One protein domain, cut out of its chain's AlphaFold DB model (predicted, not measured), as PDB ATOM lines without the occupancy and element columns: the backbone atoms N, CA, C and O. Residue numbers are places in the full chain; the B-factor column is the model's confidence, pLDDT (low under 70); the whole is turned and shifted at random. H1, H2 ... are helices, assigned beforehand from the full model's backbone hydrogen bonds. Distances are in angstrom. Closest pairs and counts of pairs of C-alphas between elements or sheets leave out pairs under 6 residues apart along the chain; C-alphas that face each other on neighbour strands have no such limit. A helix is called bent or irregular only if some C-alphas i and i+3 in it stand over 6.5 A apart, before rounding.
ATOM      1  N   LEU A  16      32.193  -8.003  -6.331       69.06
ATOM      2  CA  LEU A  16      31.225  -7.287  -7.175       69.06
ATOM      3  C   LEU A  16      31.891  -6.253  -8.096       69.06
ATOM      4  O   LEU A  16      31.529  -6.115  -9.261       69.06
ATOM      5  N   THR A  17      32.895  -5.536  -7.592       78.81
ATOM      6  CA  THR A  17      33.619  -4.513  -8.362       78.81
ATOM      7  C   THR A  17      34.513  -5.146  -9.425       78.81
ATOM      8  O   THR A  17      34.586  -4.661 -10.553       78.81
ATOM      9  N   LEU A  18      35.186  -6.246  -9.074       84.75
ATOM     10  CA  LEU A  18      36.065  -6.980  -9.983       84.75
ATOM     11  C   LEU A  18      35.268  -7.740 -11.046       84.75
ATOM     12  O   LEU A  18      35.676  -7.736 -12.205       84.75
ATOM     13  N   SER A  19      34.124  -8.337 -10.690       84.94
ATOM     14  CA  SER A  19      33.251  -9.006 -11.661       84.94
ATOM     15  C   SER A  19      32.608  -8.011 -12.630       84.94
ATOM     16  O   SER A  19      32.607  -8.258 -13.834       84.94
ATOM     17  N   GLY A  20      32.154  -6.857 -12.133       87.19
ATOM     18  CA  GLY A  20      31.631  -5.759 -12.947       87.19
ATOM     19  C   GLY A  20      32.649  -5.213 -13.950       87.19
ATOM     20  O   GLY A  20      32.355  -5.091 -15.141       87.19
ATOM     21  N   LEU A  21      33.878  -4.952 -13.491       90.62
ATOM     22  CA  LEU A  21      34.969  -4.495 -14.352       90.62
ATOM     23  C   LEU A  21      35.373  -5.561 -15.379       90.62
ATOM     24  O   LEU A  21      35.565  -5.238 -16.550       90.62
ATOM     25  N   ALA A  22      35.479  -6.826 -14.966       90.94
ATOM     26  CA  ALA A  22      35.812  -7.928 -15.864       90.94
ATOM     27  C   ALA A  22      34.744  -8.120 -16.949       90.94
ATOM     28  O   ALA A  22      35.089  -8.282 -18.120       90.94
ATOM     29  N   ALA A  23      33.459  -8.035 -16.588       89.75
ATOM     30  CA  ALA A  23      32.350  -8.091 -17.536       89.75
ATOM     31  C   ALA A  23      32.399  -6.926 -18.536       89.75
ATOM     32  O   ALA A  23      32.247  -7.148 -19.736       89.75
ATOM     33  N   LEU A  24      32.684  -5.704 -18.070       92.94
ATOM     34  CA  LEU A  24      32.821  -4.529 -18.932       92.94
ATOM     35  C   LEU A  24      33.995  -4.661 -19.909       92.94
ATOM     36  O   LEU A  24      33.823  -4.445 -21.108       92.94
ATOM     37  N   VAL A  25      35.179  -5.040 -19.420       92.56
ATOM     38  CA  VAL A  25      36.368  -5.235 -20.264       92.56
ATOM     39  C   VAL A  25      36.116  -6.335 -21.290       92.56
ATOM     40  O   VAL A  25      36.402  -6.147 -22.471       92.56
ATOM     41  N   TRP A  26      35.530  -7.457 -20.870       93.00
ATOM     42  CA  TRP A  26      35.203  -8.553 -21.773       93.00
ATOM     43  C   TRP A  26      34.211  -8.114 -22.857       93.00
ATOM     44  O   TRP A  26      34.441  -8.385 -24.041       93.00
ATOM     45  N   PHE A  27      33.163  -7.383 -22.476       90.31
ATOM     46  CA  PHE A  27      32.176  -6.856 -23.411       90.31
ATOM     47  C   PHE A  27      32.815  -5.907 -24.429       90.31
ATOM     48  O   PHE A  27      32.674  -6.107 -25.635       90.31
ATOM     49  N   LEU A  28      33.606  -4.932 -23.975       89.88
ATOM     50  CA  LEU A  28      34.272  -3.973 -24.859       89.88
ATOM     51  C   LEU A  28      35.255  -4.656 -25.819       89.88
ATOM     52  O   LEU A  28      35.198  -4.420 -27.025       89.88
ATOM     53  N   VAL A  29      36.102  -5.560 -25.318       93.25
ATOM     54  CA  VAL A  29      37.096  -6.281 -26.133       93.25
ATOM     55  C   VAL A  29      36.434  -7.155 -27.201       93.25
ATOM     56  O   VAL A  29      36.985  -7.331 -28.288       93.25
ATOM     57  N   ARG A  30      35.256  -7.727 -26.926       91.62
ATOM     58  CA  ARG A  30      34.596  -8.644 -27.866       91.62
ATOM     59  C   ARG A  30      33.644  -7.946 -28.818       91.62
ATOM     60  O   ARG A  30      33.615  -8.340 -29.986       91.62
ATOM     61  N   VAL A  31      32.893  -6.961 -28.333       87.94
ATOM     62  CA  VAL A  31      31.785  -6.334 -29.061       87.94
ATOM     63  C   VAL A  31      32.240  -5.120 -29.870       87.94
ATOM     64  O   VAL A  31      31.777  -4.971 -30.995       87.94
ATOM     65  N   VAL A  32      33.190  -4.304 -29.393       88.44
ATOM     66  CA  VAL A  32      33.650  -3.116 -30.146       88.44
ATOM     67  C   VAL A  32      34.280  -3.484 -31.500       88.44
ATOM     68  O   VAL A  32      33.920  -2.861 -32.495       88.44
ATOM     69  N   PRO A  33      35.135  -4.524 -31.615       90.62
ATOM     70  CA  PRO A  33      35.693  -4.909 -32.915       90.62
ATOM     71  C   PRO A  33      34.671  -5.525 -33.882       90.62
ATOM     72  O   PRO A  33      34.919  -5.576 -35.083       90.62
ATOM     73  N   LYS A  34      33.551  -6.063 -33.372       87.00
ATOM     74  CA  LYS A  34      32.471  -6.643 -34.183       87.00
ATOM     75  C   LYS A  34      31.156  -6.618 -33.403       87.00
ATOM     76  O   LYS A  34      30.876  -7.524 -32.613       87.00
ATOM     77  N   THR A  35      30.338  -5.607 -33.678       83.06
ATOM     78  CA  THR A  35      29.103  -5.290 -32.937       83.06
ATOM     79  C   THR A  35      28.084  -6.429 -32.924       83.06
ATOM     80  O   THR A  35      27.401  -6.627 -31.922       83.06
ATOM     81  N   SER A  36      28.051  -7.267 -33.967       81.31
ATOM     82  CA  SER A  36      27.155  -8.433 -34.047       81.31
ATOM     83  C   SER A  36      27.355  -9.452 -32.913       81.31
ATOM     84  O   SER A  36      26.462 -10.245 -32.626       81.31
ATOM     85  N   ARG A  37      28.513  -9.447 -32.237       84.81
ATOM     86  CA  ARG A  37      28.811 -10.355 -31.116       84.81
ATOM     87  C   ARG A  37      28.025 -10.029 -29.846       84.81
ATOM     88  O   ARG A  37      27.972 -10.874 -28.959       84.81
ATOM     89  N   ALA A  38      27.388  -8.859 -29.765       78.06
ATOM     90  CA  ALA A  38      26.484  -8.519 -28.665       78.06
ATOM     91  C   ALA A  38      25.296  -9.494 -28.549       78.06
ATOM     92  O   ALA A  38      24.752  -9.672 -27.464       78.06
ATOM     93  N   ALA A  39      24.918 -10.164 -29.646       76.69
ATOM     94  CA  ALA A  39      23.846 -11.155 -29.656       76.69
ATOM     95  C   ALA A  39      24.238 -12.505 -29.023       76.69
ATOM     96  O   ALA A  39      23.367 -13.338 -28.782       76.69
ATOM     97  N   TYR A  40      25.526 -12.748 -28.747       86.44
ATOM     98  CA  TYR A  40      25.978 -14.030 -28.200       86.44
ATOM     99  C   TYR A  40      25.494 -14.218 -26.753       86.44
ATOM    100  O   TYR A  40      25.567 -13.261 -25.977       86.44
ATOM    101  N   PRO A  41      25.096 -15.436 -26.332       74.00
ATOM    102  CA  PRO A  41      24.570 -15.688 -24.984       74.00
ATOM    103  C   PRO A  41      25.485 -15.193 -23.854       74.00
ATOM    104  O   PRO A  41      25.034 -14.534 -22.923       74.00
ATOM    105  N   CYS A  42      26.801 -15.408 -23.972       80.88
ATOM    106  CA  CYS A  42      27.769 -14.941 -22.974       80.88
ATOM    107  C   CYS A  42      27.884 -13.409 -22.906       80.88
ATOM    108  O   CYS A  42      28.120 -12.858 -21.835       80.88
ATOM    109  N   GLN A  43      27.681 -12.710 -24.027       87.88
ATOM    110  CA  GLN A  43      27.695 -11.247 -24.077       87.88
ATOM    111  C   GLN A  43      26.369 -10.660 -23.590       87.88
ATOM    112  O   GLN A  43      26.384  -9.639 -22.909       87.88
ATOM    113  N   ARG A  44      25.244 -11.342 -23.840       78.62
ATOM    114  CA  ARG A  44      23.935 -11.000 -23.262       78.62
ATOM    115  C   ARG A  44      23.910 -11.137 -21.740       78.62
ATOM    116  O   ARG A  44      23.280 -10.316 -21.091       78.62
ATOM    117  N   MET A  45      24.643 -12.098 -21.171       79.62
ATOM    118  CA  MET A  45      24.829 -12.186 -19.714       79.62
ATOM    119  C   MET A  45      25.815 -11.143 -19.168       79.62
ATOM    120  O   MET A  45      25.601 -10.598 -18.088       79.62
ATOM    121  N   ALA A  46      26.895 -10.839 -19.896       83.75
ATOM    122  CA  ALA A  46      27.893  -9.861 -19.452       83.75
ATOM    123  C   ALA A  46      27.388  -8.407 -19.527       83.75
ATOM    124  O   ALA A  46      27.770  -7.587 -18.694       83.75
ATOM    125  N   ALA A  47      26.523  -8.084 -20.495       79.38
ATOM    126  CA  ALA A  47      25.993  -6.742 -20.727       79.38
ATOM    127  C   ALA A  47      25.298  -6.103 -19.504       79.38
ATOM    128  O   ALA A  47      25.686  -4.990 -19.141       79.38
ATOM    129  N   PRO A  48      24.331  -6.750 -18.821       76.12
ATOM    130  CA  PRO A  48      23.693  -6.166 -17.639       76.12
ATOM    131  C   PRO A  48      24.670  -6.001 -16.466       76.12
ATOM    132  O   PRO A  48      24.609  -4.999 -15.755       76.12
ATOM    133  N   ILE A  49      25.631  -6.917 -16.303       83.88
ATOM    134  CA  ILE A  49      26.666  -6.838 -15.257       83.88
ATOM    135  C   ILE A  49      27.605  -5.647 -15.518       83.88
ATOM    136  O   ILE A  49      27.900  -4.864 -14.612       83.88
ATOM    137  N   ALA A  50      28.031  -5.464 -16.771       84.06
ATOM    138  CA  ALA A  50      28.833  -4.324 -17.207       84.06
ATOM    139  C   ALA A  50      28.070  -2.992 -17.071       84.06
ATOM    140  O   ALA A  50      28.627  -2.002 -16.591       84.06
ATOM    141  N   GLY A  51      26.788  -2.969 -17.447       75.88
ATOM    142  CA  GLY A  51      25.912  -1.803 -17.313       75.88
ATOM    143  C   GLY A  51      25.711  -1.388 -15.855       75.88
ATOM    144  O   GLY A  51      25.872  -0.213 -15.522       75.88
ATOM    145  N   GLY A  52      25.461  -2.353 -14.965       77.56
ATOM    146  CA  GLY A  52      25.369  -2.120 -13.522       77.56
ATOM    147  C   GLY A  52      26.663  -1.547 -12.935       77.56
ATOM    148  O   GLY A  52      26.619  -0.620 -12.125       77.56
ATOM    149  N   PHE A  53      27.824  -2.026 -13.394       85.25
ATOM    150  CA  PHE A  53      29.122  -1.489 -12.983       85.25
ATOM    151  C   PHE A  53      29.338  -0.036 -13.430       85.25
ATOM    152  O   PHE A  53      29.791   0.787 -12.632       85.25
ATOM    153  N   ILE A  54      28.977   0.310 -14.672       81.19
ATOM    154  CA  ILE A  54      29.055   1.694 -15.171       81.19
ATOM    155  C   ILE A  54      28.144   2.611 -14.350       81.19
ATOM    156  O   ILE A  54      28.589   3.672 -13.914       81.19
ATOM    157  N   LEU A  55      26.898   2.201 -14.105       77.50
ATOM    158  CA  LEU A  55      25.948   2.974 -13.299       77.50
ATOM    159  C   LEU A  55      26.470   3.200 -11.878       77.50
ATOM    160  O   LEU A  55      26.430   4.326 -11.379       77.50
ATOM    161  N   TRP A  56      27.027   2.163 -11.250       83.12
ATOM    162  CA  TRP A  56      27.661   2.277  -9.939       83.12
ATOM    163  C   TRP A  56      28.854   3.244  -9.950       83.12
ATOM    164  O   TRP A  56      28.989   4.069  -9.040       83.12
ATOM    165  N   LEU A  57      29.706   3.186 -10.977       81.38
ATOM    166  CA  LEU A  57      30.894   4.032 -11.096       81.38
ATOM    167  C   LEU A  57      30.523   5.503 -11.325       81.38
ATOM    168  O   LEU A  57      31.024   6.380 -10.619       81.38
ATOM    169  N   VAL A  58      29.599   5.773 -12.250       76.00
ATOM    170  CA  VAL A  58      29.062   7.119 -12.500       76.00
ATOM    171  C   VAL A  58      28.376   7.654 -11.244       76.00
ATOM    172  O   VAL A  58      28.689   8.760 -10.805       76.00
ATOM    173  N   GLY A  59      27.517   6.853 -10.607       74.69
ATOM    174  CA  GLY A  59      26.847   7.217  -9.359       74.69
ATOM    175  C   GLY A  59      27.830   7.537  -8.232       74.69
ATOM    176  O   GLY A  59      27.655   8.531  -7.524       74.69
ATOM    177  N   SER A  60      28.914   6.770  -8.105       75.69
ATOM    178  CA  SER A  60      29.961   6.997  -7.103       75.69
ATOM    179  C   SER A  60      30.750   8.282  -7.364       75.69
ATOM    180  O   SER A  60      31.000   9.049  -6.432       75.69
ATOM    181  N   VAL A  61      31.109   8.562  -8.622       76.25
ATOM    182  CA  VAL A  61      31.823   9.792  -9.007       76.25
ATOM    183  C   VAL A  61      30.944  11.023  -8.798       76.25
ATOM    184  O   VAL A  61      31.395  11.999  -8.193       76.25
ATOM    185  N   VAL A  62      29.681  10.972  -9.230       74.75
ATOM    186  CA  VAL A  62      28.706  12.056  -9.036       74.75
ATOM    187  C   VAL A  62      28.462  12.299  -7.547       74.75
ATOM    188  O   VAL A  62      28.522  13.444  -7.103       74.75
ATOM    189  N   SER A  63      28.293  11.238  -6.753       72.62
ATOM    190  CA  SER A  63      28.127  11.339  -5.297       72.62
ATOM    191  C   SER A  63      29.355  11.940  -4.617       72.62
ATOM    192  O   SER A  63      29.225  12.792  -3.740       72.62
ATOM    193  N   MET A  64      30.564  11.565  -5.044       76.12
ATOM    194  CA  MET A  64      31.805  12.119  -4.502       76.12
ATOM    195  C   MET A  64      31.999  13.589  -4.895       76.12
ATOM    196  O   MET A  64      32.430  14.395  -4.067       76.12
ATOM    197  N   ALA A  65      31.659  13.966  -6.129       74.69
ATOM    198  CA  ALA A  65      31.684  15.351  -6.591       74.69
ATOM    199  C   ALA A  65      30.655  16.212  -5.841       74.69
ATOM    200  O   ALA A  65      30.997  17.300  -5.369       74.69
ATOM    201  N   ALA A  66      29.433  15.702  -5.657       70.25
ATOM    202  CA  ALA A  66      28.394  16.330  -4.850       70.25
ATOM    203  C   ALA A  66      28.855  16.490  -3.395       70.25
ATOM    204  O   ALA A  66      28.830  17.598  -2.871       70.25
ATOM    205  N   PHE A  67      29.400  15.441  -2.773       73.75
ATOM    206  CA  PHE A  67      29.918  15.486  -1.403       73.75
ATOM    207  C   PHE A  67      31.057  16.506  -1.236       73.75
ATOM    208  O   PHE A  67      31.051  17.305  -0.297       73.75
ATOM    209  N   ARG A  68      32.016  16.552  -2.171       74.88
ATOM    210  CA  ARG A  68      33.104  17.550  -2.177       74.88
ATOM    211  C   ARG A  68      32.585  18.979  -2.358       74.88
ATOM    212  O   ARG A  68      33.131  19.910  -1.768       74.88
ATOM    213  N   ARG A  69      31.536  19.173  -3.159       67.94
ATOM    214  CA  ARG A  69      30.931  20.492  -3.390       67.94
ATOM    215  C   ARG A  69      30.106  20.945  -2.185       67.94
ATOM    216  O   ARG A  69      30.270  22.077  -1.744       67.94
ATOM    217  N   THR A  70      29.325  20.050  -1.584       61.47
ATOM    218  CA  THR A  70      28.563  20.298  -0.352       61.47
ATOM    219  C   THR A  70      29.490  20.604   0.826       61.47
ATOM    220  O   THR A  70      29.263  21.572   1.543       61.47
ATOM    221  N   THR A  71      30.592  19.865   0.991       64.50
ATOM    222  CA  THR A  71      31.587  20.133   2.051       64.50
ATOM    223  C   THR A  71      32.333  21.458   1.864       64.50
ATOM    224  O   THR A  71      32.627  22.120   2.858       64.50
ATOM    225  N   ARG A  72      32.590  21.903   0.624       65.25
ATOM    226  CA  ARG A  72      33.110  23.259   0.345       65.25
ATOM    227  C   ARG A  72      32.082  24.348   0.675       65.25
ATOM    228  O   ARG A  72      32.410  25.294   1.378       65.25
ATOM    229  N   LEU A  73      30.824  24.172   0.267       61.50
ATOM    230  CA  LEU A  73      29.738  25.122   0.556       61.50
ATOM    231  C   LEU A  73      29.412  25.241   2.058       61.50
ATOM    232  O   LEU A  73      28.995  26.307   2.512       61.50
ATOM    233  N   LEU A  74      29.627  24.173   2.836       60.91
ATOM    234  CA  LEU A  74      29.513  24.182   4.300       60.91
ATOM    235  C   LEU A  74      30.650  24.961   4.986       60.91
ATOM    236  O   LEU A  74      30.410  25.554   6.038       60.91
ATOM    237  N   LYS A  75      31.856  24.987   4.396       63.56
ATOM    238  CA  LYS A  75      33.003  25.766   4.898       63.56
ATOM    239  C   LYS A  75      32.860  27.268   4.626       63.56
ATOM    240  O   LYS A  75      33.219  28.058   5.490       63.56
ATOM    241  N   ASP A  76      32.236  27.660   3.516       60.16
ATOM    242  CA  ASP A  76      32.027  29.071   3.133       60.16
ATOM    243  C   ASP A  76      30.807  29.737   3.819       60.16
ATOM    244  O   ASP A  76      30.271  30.734   3.337       60.16
ATOM    245  N   SER A  77      30.303  29.175   4.925       58.56
ATOM    246  CA  SER A  77      29.116  29.651   5.665       58.56
ATOM    247  C   SER A  77      27.798  29.714   4.863       58.56
ATOM    248  O   SER A  77      26.769  30.162   5.374       58.56
ATOM    249  N   ARG A  78      27.749  29.164   3.640       63.91
ATOM    250  CA  ARG A  78      26.543  29.070   2.787       63.91
ATOM    251  C   ARG A  78      25.692  27.840   3.128       63.91
ATOM    252  O   ARG A  78      25.233  27.110   2.249       63.91
ATOM    253  N   ARG A  79      25.455  27.623   4.428       64.69
ATOM    254  CA  ARG A  79      24.788  26.427   4.983       64.69
ATOM    255  C   ARG A  79      23.415  26.157   4.353       64.69
ATOM    256  O   ARG A  79      23.086  25.008   4.089       64.69
ATOM    257  N   ARG A  80      22.658  27.211   4.022       65.94
ATOM    258  CA  ARG A  80      21.341  27.103   3.362       65.94
ATOM    259  C   ARG A  80      21.424  26.480   1.962       65.94
ATOM    260  O   ARG A  80      20.600  25.638   1.628       65.94
ATOM    261  N   LEU A  81      22.438  26.846   1.173       67.69
ATOM    262  CA  LEU A  81      22.636  26.315  -0.180       67.69
ATOM    263  C   LEU A  81      23.126  24.861  -0.144       67.69
ATOM    264  O   LEU A  81      22.682  24.039  -0.936       67.69
ATOM    265  N   ALA A  82      23.994  24.527   0.818       63.50
ATOM    266  CA  ALA A  82      24.447  23.154   1.033       63.50
ATOM    267  C   ALA A  82      23.291  22.218   1.433       63.50
ATOM    268  O   ALA A  82      23.176  21.129   0.873       63.50
ATOM    269  N   CYS A  83      22.405  22.660   2.337       69.94
ATOM    270  CA  CYS A  83      21.198  21.912   2.689       69.94
ATOM    271  C   CYS A  83      20.258  21.751   1.490       69.94
ATOM    272  O   CYS A  83      19.782  20.647   1.261       69.94
ATOM    273  N   ALA A  84      20.039  22.801   0.689       70.38
ATOM    274  CA  ALA A  84      19.191  22.728  -0.503       70.38
ATOM    275  C   ALA A  84      19.724  21.727  -1.547       70.38
ATOM    276  O   ALA A  84      18.962  20.920  -2.069       70.38
ATOM    277  N   CYS A  85      21.036  21.717  -1.809       69.62
ATOM    278  CA  CYS A  85      21.649  20.750  -2.726       69.62
ATOM    279  C   CYS A  85      21.600  19.310  -2.195       69.62
ATOM    280  O   CYS A  85      21.391  18.385  -2.977       69.62
ATOM    281  N   ALA A  86      21.783  19.108  -0.886       71.50
ATOM    282  CA  ALA A  86      21.673  17.786  -0.268       71.50
ATOM    283  C   ALA A  86      20.228  17.267  -0.291       71.50
ATOM    284  O   ALA A  86      20.014  16.104  -0.623       71.50
ATOM    285  N   LEU A  87      19.247  18.134  -0.011       75.62
ATOM    286  CA  LEU A  87      17.828  17.795  -0.113       75.62
ATOM    287  C   LEU A  87      17.458  17.439  -1.555       75.62
ATOM    288  O   LEU A  87      16.792  16.440  -1.766       75.62
ATOM    289  N   PHE A  88      17.938  18.210  -2.536       74.25
ATOM    290  CA  PHE A  88      17.697  17.950  -3.955       74.25
ATOM    291  C   PHE A  88      18.319  16.629  -4.429       74.25
ATOM    292  O   PHE A  88      17.683  15.861  -5.139       74.25
ATOM    293  N   ALA A  89      19.551  16.321  -4.020       70.00
ATOM    294  CA  ALA A  89      20.167  15.029  -4.325       70.00
ATOM    295  C   ALA A  89      19.428  13.859  -3.651       70.00
ATOM    296  O   ALA A  89      19.277  12.803  -4.262       70.00
ATOM    297  N   LEU A  90      18.942  14.051  -2.422       75.50
ATOM    298  CA  LEU A  90      18.152  13.050  -1.708       75.50
ATOM    299  C   LEU A  90      16.789  12.834  -2.375       75.50
ATOM    300  O   LEU A  90      16.398  11.688  -2.570       75.50
ATOM    301  N   THR A  91      16.087  13.901  -2.767       71.69
ATOM    302  CA  THR A  91      14.806  13.786  -3.474       71.69
ATOM    303  C   THR A  91      14.995  13.136  -4.833       71.69
ATOM    304  O   THR A  91      14.306  12.170  -5.111       71.69
ATOM    305  N   VAL A  92      15.979  13.554  -5.636       70.94
ATOM    306  CA  VAL A  92      16.282  12.907  -6.926       70.94
ATOM    307  C   VAL A  92      16.665  11.434  -6.742       70.94
ATOM    308  O   VAL A  92      16.229  10.598  -7.528       70.94
ATOM    309  N   GLY A  93      17.426  11.091  -5.699       69.00
ATOM    310  CA  GLY A  93      17.783   9.705  -5.386       69.00
ATOM    311  C   GLY A  93      16.583   8.849  -4.968       69.00
ATOM    312  O   GLY A  93      16.435   7.733  -5.457       69.00
ATOM    313  N   ILE A  94      15.703   9.378  -4.114       72.88
ATOM    314  CA  ILE A  94      14.474   8.699  -3.676       72.88
ATOM    315  C   ILE A  94      13.490   8.568  -4.840       72.88
ATOM    316  O   ILE A  94      12.965   7.485  -5.065       72.88
ATOM    317  N   THR A  95      13.271   9.630  -5.617       62.34
ATOM    318  CA  THR A  95      12.413   9.593  -6.807       62.34
ATOM    319  C   THR A  95      12.972   8.623  -7.844       62.34
ATOM    320  O   THR A  95      12.215   7.834  -8.390       62.34
ATOM    321  N   GLY A  96      14.287   8.609  -8.073       58.62
ATOM    322  CA  GLY A  96      14.928   7.645  -8.968       58.62
ATOM    323  C   GLY A  96      14.767   6.197  -8.500       58.62
ATOM    324  O   GLY A  96      14.489   5.331  -9.319       58.62
ATOM    325  N   PHE A  97      14.883   5.938  -7.194       61.56
ATOM    326  CA  PHE A  97      14.679   4.607  -6.615       61.56
ATOM    327  C   PHE A  97      13.212   4.154  -6.668       61.56
ATOM    328  O   PHE A  97      12.944   3.012  -7.016       61.56
ATOM    329  N   LEU A  98      12.261   5.048  -6.378       56.28
ATOM    330  CA  LEU A  98      10.820   4.766  -6.451       56.28
ATOM    331  C   LEU A  98      10.307   4.589  -7.889       56.28
ATOM    332  O   LEU A  98       9.250   4.004  -8.085       56.28
ATOM    333  N   MET A  99      11.038   5.104  -8.881       52.53
ATOM    334  CA  MET A  99      10.708   4.986 -10.307       52.53
ATOM    335  C   MET A  99      11.440   3.824 -10.994       52.53
ATOM    336  O   MET A  99      11.276   3.639 -12.202       52.53
TER     337      MET A  99
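What this domain is: This is residues 16 to 99 of the 524 residues of the protein "DUF362 domain-containing protein" of Acidobacteria bacterium (UniProt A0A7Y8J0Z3). One long helix, H3, makes the length of a rod-like model; at its far end H4 folds back beside it as a helical hairpin that opens as a narrow V, and residues 90 to 99 stick out free of the rest. At the other end H1 crosses the first part of H3 steeply, and the short H2 makes the turn between those two. The printed part has 84 residues with four named helices in the order H1, H2, H3, H4 and no named strand, and its class is all helix. It is only just extended, close to loose, with a radius of gyration of the C-alphas of 18.3 A, and its C-alphas span 54 by 25 by 22 A.

How they stand to each other: H3, residues 41 to 75, is the longest helix. With its residues 70 to 74 alone it touches residues 79 to 86 of H4, which runs from 79 to 98; the closest C-alphas are those of Thr 70 and Ala 82, 5.2 A apart. H3 and H4 run opposite ways at a shallow tilt of 18 degrees and form a helical hairpin. With residues 43 to 53 alone H3 touches H1, residues 16 to 31, and the closest C-alphas, those of Leu 24 and Ala 50, are 4.3 A apart. H1 and H3 run opposite ways at a steep tilt of 57 degrees. H2, residues 35 to 39, touches residues 27 to 31 of H1, with the C-alphas of Val 31 and Arg 37 closest at 5.4 A. H2 and H3 are close but not clearly touching, the C-alphas of Ala 38 and Arg 44 being closest at 6.5 A. H4 is apart from H1 and from H2. In H1 and H4 every O i to N i+4 pair is within hydrogen-bond range; in H3 29 of 31 are, and in H2 0 of 1, beside 2 of 2 O i to N i+3 pairs.

Where its parts are: H3 measures 51.8 A from C-alpha 41 at (24.570, -15.688, -24.984) to C-alpha 75 at (33.003, 25.766, 4.898). It is neither bent nor irregular, but only just: C-alphas 45 and 48 are 6.5 A apart. H4 measures 28.2 A and ends with C-alpha 98 at (10.820, 4.766, -6.451). H1 measures 21.9 A and begins with C-alpha 16 at (31.225, -7.287, -7.175). H2 measures 8.5 A and is neither bent nor irregular, but only just: C-alphas 36 and 39 are 6.1 A apart.

The domain as a whole: The two C-alphas farthest apart are those of Tyr 40 and Ser 77, at 55.4 A. The printed part has no cut, and the links H1 to H2, H2 to H3 and H3 to H4 are tight. The mean pLDDT of the printed part is 76.1; it is under 70 at residue 16, residues 69 to 83, residue 85, residue 93 and residues 95 to 99.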